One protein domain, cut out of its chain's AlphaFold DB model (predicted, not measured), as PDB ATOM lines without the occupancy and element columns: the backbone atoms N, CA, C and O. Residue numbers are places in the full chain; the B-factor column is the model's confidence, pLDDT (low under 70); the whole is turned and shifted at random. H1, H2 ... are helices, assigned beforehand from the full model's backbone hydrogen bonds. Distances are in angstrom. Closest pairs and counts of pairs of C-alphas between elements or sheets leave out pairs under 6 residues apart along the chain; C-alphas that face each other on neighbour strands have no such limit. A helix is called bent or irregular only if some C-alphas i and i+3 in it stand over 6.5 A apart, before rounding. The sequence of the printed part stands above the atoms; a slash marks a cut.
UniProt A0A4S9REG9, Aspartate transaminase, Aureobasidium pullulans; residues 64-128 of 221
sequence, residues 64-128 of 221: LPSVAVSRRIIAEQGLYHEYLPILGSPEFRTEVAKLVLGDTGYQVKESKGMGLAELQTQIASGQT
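Overview. This is residues 64 to 128 of the 221 residues of the protein "Aspartate transaminase" of Aureobasidium pullulans (UniProt A0A4S9REG9). An elongated, open chain: H1 sticks out alone at one end, a long link leads to the kinked helix H2, and the tail after H2 loops out and folds back past it. The printed part has 65 residues with two named helices, H1 then H2, and no named strand; the class is all helix, though the helices hold 29 residues, under half. It is only just loose, close to extended, with a radius of gyration of the C-alphas of 16.1 A and spans of 50 by 28 by 17 A.

Arrangement. Start at H1, residues 65 to 76, within residues 64 to 83, which stand free. Past the long link of 13 residues is H2, residues 90 to 106, apart from H1. Look near residue 100 for its kink of 85 degrees; H2 is irregular, with C-alphas 100 and 103 9.0 A apart. Every O i to N i+4 pair is within hydrogen-bond range in H1, and 10 of 13 in H2.

Along the chain. Find C-alpha 65 at (255.628, 176.483, 174.446); H1 runs 16.9 A to C-alpha 76. H2 runs 14.5 A from C-alpha 90 to C-alpha 106 at (233.614, 167.540, 187.014).

Size, cuts and confidence. The C-alphas farthest apart, of Glu 76 and Gly 113, are 49.9 A apart. The printed part has no cut. Residues 108 to 122 have pLDDT under 70.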
ATOM      1  N   LEU A  64     257.718 174.256 178.193       96.88
ATOM      2  CA  LEU A  64     256.599 174.029 177.279       96.88
ATOM      3  C   LEU A  64     256.245 175.334 176.537       96.88
ATOM      4  O   LEU A  64     256.099 176.375 177.191       96.88
ATOM      5  N   PRO A  65     256.016 175.297 175.209       97.69
ATOM      6  CA  PRO A  65     255.628 176.483 174.446       97.69
ATOM      7  C   PRO A  65     254.395 177.202 175.019       97.69
ATOM      8  O   PRO A  65     254.373 178.429 175.093       97.69
ATOM      9  N   SER A  66     253.405 176.451 175.513       97.75
ATOM     10  CA  SER A  66     252.211 176.998 176.172       97.75
ATOM     11  C   SER A  66     252.538 177.793 177.442       97.75
ATOM     12  O   SER A  66     251.958 178.854 177.677       97.75
ATOM     13  N   VAL A  67     253.509 177.335 178.236       97.25
ATOM     14  CA  VAL A  67     253.975 178.033 179.444       97.25
ATOM     15  C   VAL A  67     254.743 179.299 179.072       97.25
ATOM     16  O   VAL A  67     254.564 180.330 179.718       97.25
ATOM     17  N   ALA A  68     255.565 179.259 178.019       97.31
ATOM     18  CA  ALA A  68     256.267 180.446 177.527       97.31
ATOM     19  C   ALA A  68     255.285 181.540 177.068       97.31
ATOM     20  O   ALA A  68     255.456 182.709 177.418       97.31
ATOM     21  N   VAL A  69     254.224 181.156 176.350       97.88
ATOM     22  CA  VAL A  69     253.139 182.067 175.949       97.88
ATOM     23  C   VAL A  69     252.400 182.617 177.171       97.88
ATOM     24  O   VAL A  69     252.247 183.830 177.289       97.88
ATOM     25  N   SER A  70     252.006 181.758 178.118       96.12
ATOM     26  CA  SER A  70     251.321 182.181 179.348       96.12
ATOM     27  C   SER A  70     252.143 183.189 180.161       96.12
ATOM     28  O   SER A  70     251.603 184.203 180.595       96.12
ATOM     29  N   ARG A  71     253.461 182.978 180.299       95.75
ATOM     30  CA  ARG A  71     254.360 183.922 180.987       95.75
ATOM     31  C   ARG A  71     254.369 185.303 180.339       95.75
ATOM     32  O   ARG A  71     254.351 186.295 181.059       95.75
ATOM     33  N   ARG A  72     254.386 185.369 179.003       96.06
ATOM     34  CA  ARG A  72     254.324 186.641 178.270       96.06
ATOM     35  C   ARG A  72     252.999 187.355 178.525       96.06
ATOM     36  O   ARG A  72     253.014 188.511 178.925       96.06
ATOM     37  N   ILE A  73     251.883 186.639 178.378       96.19
ATOM     38  CA  ILE A  73     250.537 187.178 178.616       96.19
ATOM     39  C   ILE A  73     250.429 187.757 180.034       96.19
ATOM     40  O   ILE A  73     249.980 188.883 180.207       96.19
ATOM     41  N   ILE A  74     250.879 187.013 181.049       94.31
ATOM     42  CA  ILE A  74     250.844 187.457 182.450       94.31
ATOM     43  C   ILE A  74     251.695 188.718 182.659       94.31
ATOM     44  O   ILE A  74     251.263 189.636 183.353       94.31
ATOM     45  N   ALA A  75     252.885 188.785 182.054       94.25
ATOM     46  CA  ALA A  75     253.767 189.947 182.165       94.25
ATOM     47  C   ALA A  75     253.175 191.207 181.507       94.25
ATOM     48  O   ALA A  75     253.351 192.309 182.018       94.25
ATOM     49  N   GLU A  76     252.453 191.047 180.397       96.00
ATOM     50  CA  GLU A  76     251.822 192.147 179.655       96.00
ATOM     51  C   GLU A  76     250.533 192.663 180.321       96.00
ATOM     52  O   GLU A  76     250.139 193.803 180.089       96.00
ATOM     53  N   GLN A  77     249.886 191.863 181.176       94.12
ATOM     54  CA  GLN A  77     248.622 192.222 181.837       94.12
ATOM     55  C   GLN A  77     248.756 193.257 182.966       94.12
ATOM     56  O   GLN A  77     247.737 193.775 183.421       94.12
ATOM     57  N   GLY A  78     249.971 193.558 183.441       87.44
ATOM     58  CA  GLY A  78     250.175 194.532 184.522       87.44
ATOM     59  C   GLY A  78     249.498 194.138 185.843       87.44
ATOM     60  O   GLY A  78     248.953 194.994 186.536       87.44
ATOM     61  N   LEU A  79     249.487 192.840 186.167       89.25
ATOM     62  CA  LEU A  79     248.858 192.312 187.381       89.25
ATOM     63  C   LEU A  79     249.569 192.793 188.658       89.25
ATOM     64  O   LEU A  79     250.787 192.973 188.679       89.25
ATOM     65  N   TYR A  80     248.809 192.919 189.746       91.69
ATOM     66  CA  TYR A  80     249.333 193.215 191.082       91.69
ATOM     67  C   TYR A  80     249.688 191.931 191.847       91.69
ATOM     68  O   TYR A  80     249.078 190.880 191.643       91.69
ATOM     69  N   HIS A  81     250.649 192.021 192.768       93.50
ATOM     70  CA  HIS A  81     251.119 190.904 193.599       93.50
ATOM     71  C   HIS A  81     250.397 190.833 194.954       93.50
ATOM     72  O   HIS A  81     251.030 190.728 196.004       93.50
ATOM     73  N   GLU A  82     249.070 190.916 194.923       94.50
ATOM     74  CA  GLU A  82     248.225 190.859 196.118       94.50
ATOM     75  C   GLU A  82     248.028 189.426 196.626       94.50
ATOM     76  O   GLU A  82     248.257 188.438 195.919       94.50
ATOM     77  N   TYR A  83     247.558 189.306 197.868       96.56
ATOM     78  CA  TYR A  83     247.185 188.013 198.428       96.56
ATOM     79  C   TYR A  83     246.049 187.357 197.634       96.56
ATOM     80  O   TYR A  83     245.014 187.963 197.359       96.56
ATOM     81  N   LEU A  84     246.215 186.067 197.341       95.75
ATOM     82  CA  LEU A  84     245.117 185.212 196.897       95.75
ATOM     83  C   LEU A  84     244.173 184.886 198.070       95.75
ATOM     84  O   LEU A  84     244.577 184.962 199.235       95.75
ATOM     85  N   PRO A  85     242.935 184.439 197.790       96.62
ATOM     86  CA  PRO A  85     242.095 183.801 198.800       96.62
ATOM     87  C   PRO A  85     242.822 182.636 199.488       96.62
ATOM     88  O   PRO A  85     243.689 182.005 198.887       96.62
ATOM     89  N   ILE A  86     242.417 182.284 200.714       95.81
ATOM     90  CA  ILE A  86     243.055 181.214 201.516       95.81
ATOM     91  C   ILE A  86     243.153 179.888 200.749       95.81
ATOM     92  O   ILE A  86     244.143 179.172 200.860       95.81
ATOM     93  N   LEU A  87     242.131 179.558 199.959       95.25
ATOM     94  CA  LEU A  87     242.105 178.334 199.159       95.25
ATOM     95  C   LEU A  87     242.831 178.470 197.809       95.25
ATOM     96  O   LEU A  87     242.898 177.493 197.073       95.25
ATOM     97  N   GLY A  88     243.368 179.639 197.467       96.31
ATOM     98  CA  GLY A  88     243.976 179.950 196.173       96.31
ATOM     99  C   GLY A  88     242.993 180.510 195.145       96.31
ATOM    100  O   GLY A  88     241.851 180.849 195.466       96.31
ATOM    101  N   SER A  89     243.440 180.609 193.888       95.06
ATOM    102  CA  SER A  89     242.620 181.152 192.792       95.06
ATOM    103  C   SER A  89     241.412 180.241 192.495       95.06
ATOM    104  O   SER A  89     241.587 179.042 192.252       95.06
ATOM    105  N   PRO A  90     240.172 180.764 192.500       92.06
ATOM    106  CA  PRO A  90     238.982 180.007 192.105       92.06
ATOM    107  C   PRO A  90     239.057 179.419 190.693       92.06
ATOM    108  O   PRO A  90     238.659 178.271 190.488       92.06
ATOM    109  N   GLU A  91     239.603 180.177 189.749       93.00
ATOM    110  CA  GLU A  91     239.767 179.793 188.348       93.00
ATOM    111  C   GLU A  91     240.773 178.651 188.240       93.00
ATOM    112  O   GLU A  91     240.453 177.601 187.688       93.00
ATOM    113  N   PHE A  92     241.948 178.803 188.862       94.44
ATOM    114  CA  PHE A  92     242.972 177.759 188.882       94.44
ATOM    115  C   PHE A  92     242.426 176.446 189.446       94.44
ATOM    116  O   PHE A  92     242.587 175.390 188.842       94.44
ATOM    117  N   ARG A  93     241.728 176.504 190.584       92.62
ATOM    118  CA  ARG A  93     241.129 175.313 191.200       92.62
ATOM    119  C   ARG A  93     240.087 174.648 190.308       92.62
ATOM    120  O   ARG A  93     240.045 173.423 190.242       92.62
ATOM    121  N   THR A  94     239.254 175.443 189.640       89.81
ATOM    122  CA  THR A  94     238.218 174.943 188.730       89.81
ATOM    123  C   THR A  94     238.840 174.230 187.535       89.81
ATOM    124  O   THR A  94     238.477 173.093 187.244       89.81
ATOM    125  N   GLU A  95     239.814 174.860 186.880       93.44
ATOM    126  CA  GLU A  95     240.464 174.290 185.699       93.44
ATOM    127  C   GLU A  95     241.323 173.067 186.045       93.44
ATOM    128  O   GLU A  95     241.307 172.081 185.312       93.44
ATOM    129  N   VAL A  96     241.996 173.055 187.202       92.50
ATOM    130  CA  VAL A  96     242.718 171.863 187.679       92.50
ATOM    131  C   VAL A  96     241.758 170.713 187.986       92.50
ATOM    132  O   VAL A  96     242.043 169.575 187.623       92.50
ATOM    133  N   ALA A  97     240.609 170.977 188.616       88.75
ATOM    134  CA  ALA A  97     239.626 169.931 188.895       88.75
ATOM    135  C   ALA A  97     239.077 169.306 187.601       88.75
ATOM    136  O   ALA A  97     238.992 168.083 187.510       88.75
ATOM    137  N   LYS A  98     238.774 170.124 186.583       88.62
ATOM    138  CA  LYS A  98     238.380 169.638 185.250       88.62
ATOM    139  C   LYS A  98     239.495 168.855 184.567       88.62
ATOM    140  O   LYS A  98     239.225 167.810 183.992       88.62
ATOM    141  N   LEU A  99     240.740 169.322 184.656       92.19
ATOM    142  CA  LEU A  99     241.890 168.625 184.078       92.19
ATOM    143  C   LEU A  99     242.060 167.220 184.675       92.19
ATOM    144  O   LEU A  99     242.340 166.277 183.943       92.19
ATOM    145  N   VAL A 100     241.887 167.080 185.993       89.31
ATOM    146  CA  VAL A 100     242.065 165.803 186.704       89.31
ATOM    147  C   VAL A 100     240.876 164.860 186.507       89.31
ATOM    148  O   VAL A 100     241.074 163.663 186.321       89.31
ATOM    149  N   LEU A 101     239.646 165.375 186.564       85.50
ATOM    150  CA  LEU A 101     238.425 164.557 186.548       85.50
ATOM    151  C   LEU A 101     237.806 164.404 185.148       85.50
ATOM    152  O   LEU A 101     236.888 163.604 184.963       85.50
ATOM    153  N   GLY A 102     238.275 165.182 184.173       86.81
ATOM    154  CA  GLY A 102     237.595 165.403 182.899       86.81
ATOM    155  C   GLY A 102     236.333 166.260 183.055       86.81
ATOM    156  O   GLY A 102     235.750 166.361 184.138       86.81
ATOM    157  N   ASP A 103     235.863 166.853 181.955       83.06
ATOM    158  CA  ASP A 103     234.649 167.681 181.967       83.06
ATOM    159  C   ASP A 103     233.432 166.902 182.469       83.06
ATOM    160  O   ASP A 103     232.666 167.405 183.287       83.06
ATOM    161  N   THR A 104     233.283 165.648 182.037       78.25
ATOM    162  CA  THR A 104     232.183 164.782 182.473       78.25
ATOM    163  C   THR A 104     232.253 164.482 183.968       78.25
ATOM    164  O   THR A 104     231.232 164.584 184.638       78.25
ATOM    165  N   GLY A 105     233.436 164.162 184.507       76.06
ATOM    166  CA  GLY A 105     233.611 163.864 185.933       76.06
ATOM    167  C   GLY A 105     233.439 165.097 186.820       76.06
ATOM    168  O   GLY A 105     232.893 164.998 187.917       76.06
ATOM    169  N   TYR A 106     233.833 166.273 186.324       77.06
ATOM    170  CA  TYR A 106     233.614 167.540 187.014       77.06
ATOM    171  C   TYR A 106     232.141 167.981 186.995       77.06
ATOM    172  O   TYR A 106     231.678 168.565 187.970       77.06
ATOM    173  N   GLN A 107     231.401 167.716 185.910       70.62
ATOM    174  CA  GLN A 107     230.024 168.189 185.693       70.62
ATOM    175  C   GLN A 107     228.915 167.276 186.233       70.62
ATOM    176  O   GLN A 107     227.746 167.561 185.963       70.62
ATOM    177  N   VAL A 108     229.213 166.192 186.962       59.47
ATOM    178  CA  VAL A 108     228.155 165.301 187.469       59.47
ATOM    179  C   VAL A 108     227.277 166.015 188.509       59.47
ATOM    180  O   VAL A 108     227.529 165.986 189.715       59.47
ATOM    181  N   LYS A 109     226.224 166.656 187.998       51.22
ATOM    182  CA  LYS A 109     225.036 167.161 188.680       51.22
ATOM    183  C   LYS A 109     223.916 166.154 188.443       51.22
ATOM    184  O   LYS A 109     223.479 165.983 187.312       51.22
ATOM    185  N   GLU A 110     223.438 165.523 189.509       46.97
ATOM    186  CA  GLU A 110     222.102 164.914 189.561       46.97
ATOM    187  C   GLU A 110     221.803 163.773 188.557       46.97
ATOM    188  O   GLU A 110     220.867 163.851 187.762       46.97
ATOM    189  N   SER A 111     222.492 162.632 188.635       42.69
ATOM    190  CA  SER A 111     221.928 161.367 188.126       42.69
ATOM    191  C   SER A 111     220.985 160.718 189.158       42.69
ATOM    192  O   SER A 111     221.376 160.190 190.193       42.69
ATOM    193  N   LYS A 112     219.679 160.751 188.888       42.50
ATOM    194  CA  LYS A 112     218.667 160.049 189.692       42.50
ATOM    195  C   LYS A 112     218.914 158.532 189.693       42.50
ATOM    196  O   LYS A 112     218.964 157.928 188.628       42.50
ATOM    197  N   GLY A 113     218.934 157.929 190.887       48.41
ATOM    198  CA  GLY A 113     218.774 156.481 191.088       48.41
ATOM    199  C   GLY A 113     220.072 155.691 191.283       48.41
ATOM    200  O   GLY A 113     220.425 154.892 190.432       48.41
ATOM    201  N   MET A 114     220.708 155.879 192.446       48.28
ATOM    202  CA  MET A 114     221.865 155.147 193.004       48.28
ATOM    203  C   MET A 114     223.187 155.160 192.205       48.28
ATOM    204  O   MET A 114     223.332 154.490 191.190       48.28
ATOM    205  N   GLY A 115     224.202 155.810 192.794       52.16
ATOM    206  CA  GLY A 115     225.624 155.665 192.455       52.16
ATOM    207  C   GLY A 115     226.144 156.672 191.423       52.16
ATOM    208  O   GLY A 115     225.662 156.728 190.302       52.16
ATOM    209  N   LEU A 116     227.169 157.444 191.803       46.75
ATOM    210  CA  LEU A 116     227.925 158.423 190.994       46.75
ATOM    211  C   LEU A 116     227.289 159.797 190.697       46.75
ATOM    212  O   LEU A 116     227.934 160.613 190.059       46.75
ATOM    213  N   ALA A 117     226.107 160.122 191.218       42.22
ATOM    214  CA  ALA A 117     225.398 161.396 190.984       42.22
ATOM    215  C   ALA A 117     225.774 162.578 191.892       42.22
ATOM    216  O   ALA A 117     225.204 163.666 191.803       42.22
ATOM    217  N   GLU A 118     226.682 162.329 192.820       47.59
ATOM    218  CA  GLU A 118     226.847 163.092 194.055       47.59
ATOM    219  C   GLU A 118     228.148 163.915 194.056       47.59
ATOM    220  O   GLU A 118     228.507 164.536 195.048       47.59
ATOM    221  N   LEU A 119     228.885 163.920 192.942       47.97
ATOM    222  CA  LEU A 119     230.282 164.349 192.911       47.97
ATOM    223  C   LEU A 119     230.461 165.872 192.859       47.97
ATOM    224  O   LEU A 119     231.373 166.388 193.503       47.97
ATOM    225  N   GLN A 120     229.598 166.636 192.178       45.88
ATOM    226  CA  GLN A 120     229.855 168.077 192.032       45.88
ATOM    227  C   GLN A 120     229.575 168.892 193.316       45.88
ATOM    228  O   GLN A 120     230.168 169.953 193.498       45.88
ATOM    229  N   THR A 121     228.756 168.385 194.249       52.94
ATOM    230  CA  THR A 121     228.619 168.926 195.621       52.94
ATOM    231  C   THR A 121     229.648 168.359 196.610       52.94
ATOM    232  O   THR A 121     229.686 168.802 197.756       52.94
ATOM    233  N   GLN A 122     230.505 167.422 196.186       67.12
ATOM    234  CA  GLN A 122     231.484 166.731 197.039       67.12
ATOM    235  C   GLN A 122     232.952 167.068 196.723       67.12
ATOM    236  O   GLN A 122     233.838 166.721 197.504       67.12
ATOM    237  N   ILE A 123     233.250 167.761 195.617       76.56
ATOM    238  CA  ILE A 123     234.630 168.144 195.285       76.56
ATOM    239  C   ILE A 123     235.030 169.401 196.066       76.56
ATOM    240  O   ILE A 123     234.693 170.529 195.701       76.56
ATOM    241  N   ALA A 124     235.820 169.208 197.120       86.00
ATOM    242  CA  ALA A 124     236.540 170.282 197.793       86.00
ATOM    243  C   ALA A 124     237.941 170.441 197.183       86.00
ATOM    244  O   ALA A 124     238.721 169.492 197.145       86.00
ATOM    245  N   SER A 125     238.282 171.650 196.726       89.94
ATOM    246  CA  SER A 125     239.594 171.960 196.148       89.94
ATOM    247  C   SER A 125     240.272 173.139 196.852       89.94
ATOM    248  O   SER A 125     239.667 174.180 197.135       89.94
ATOM    249  N   GLY A 126     241.568 172.970 197.110       94.44
ATOM    250  CA  GLY A 126     242.451 173.991 197.660       94.44
ATOM    251  C   GLY A 126     243.800 173.951 196.951       94.44
ATOM    252  O   GLY A 126     244.375 172.881 196.753       94.44
ATOM    253  N   GLN A 127     244.292 175.115 196.545       97.00
ATOM    254  CA  GLN A 127     245.628 175.271 195.988       97.00
ATOM    255  C   GLN A 127     246.668 175.030 197.086       97.00
ATOM    256  O   GLN A 127     246.535 175.518 198.207       97.00
ATOM    257  N   THR A 128     247.713 174.279 196.760       97.44
ATOM    258  CA  THR A 128     248.792 173.928 197.690       97.44
ATOM    259  C   THR A 128     250.155 174.131 197.034       97.44
ATOM    260  O   THR A 128     250.255 174.408 195.836       97.44
TER     261      THR A 128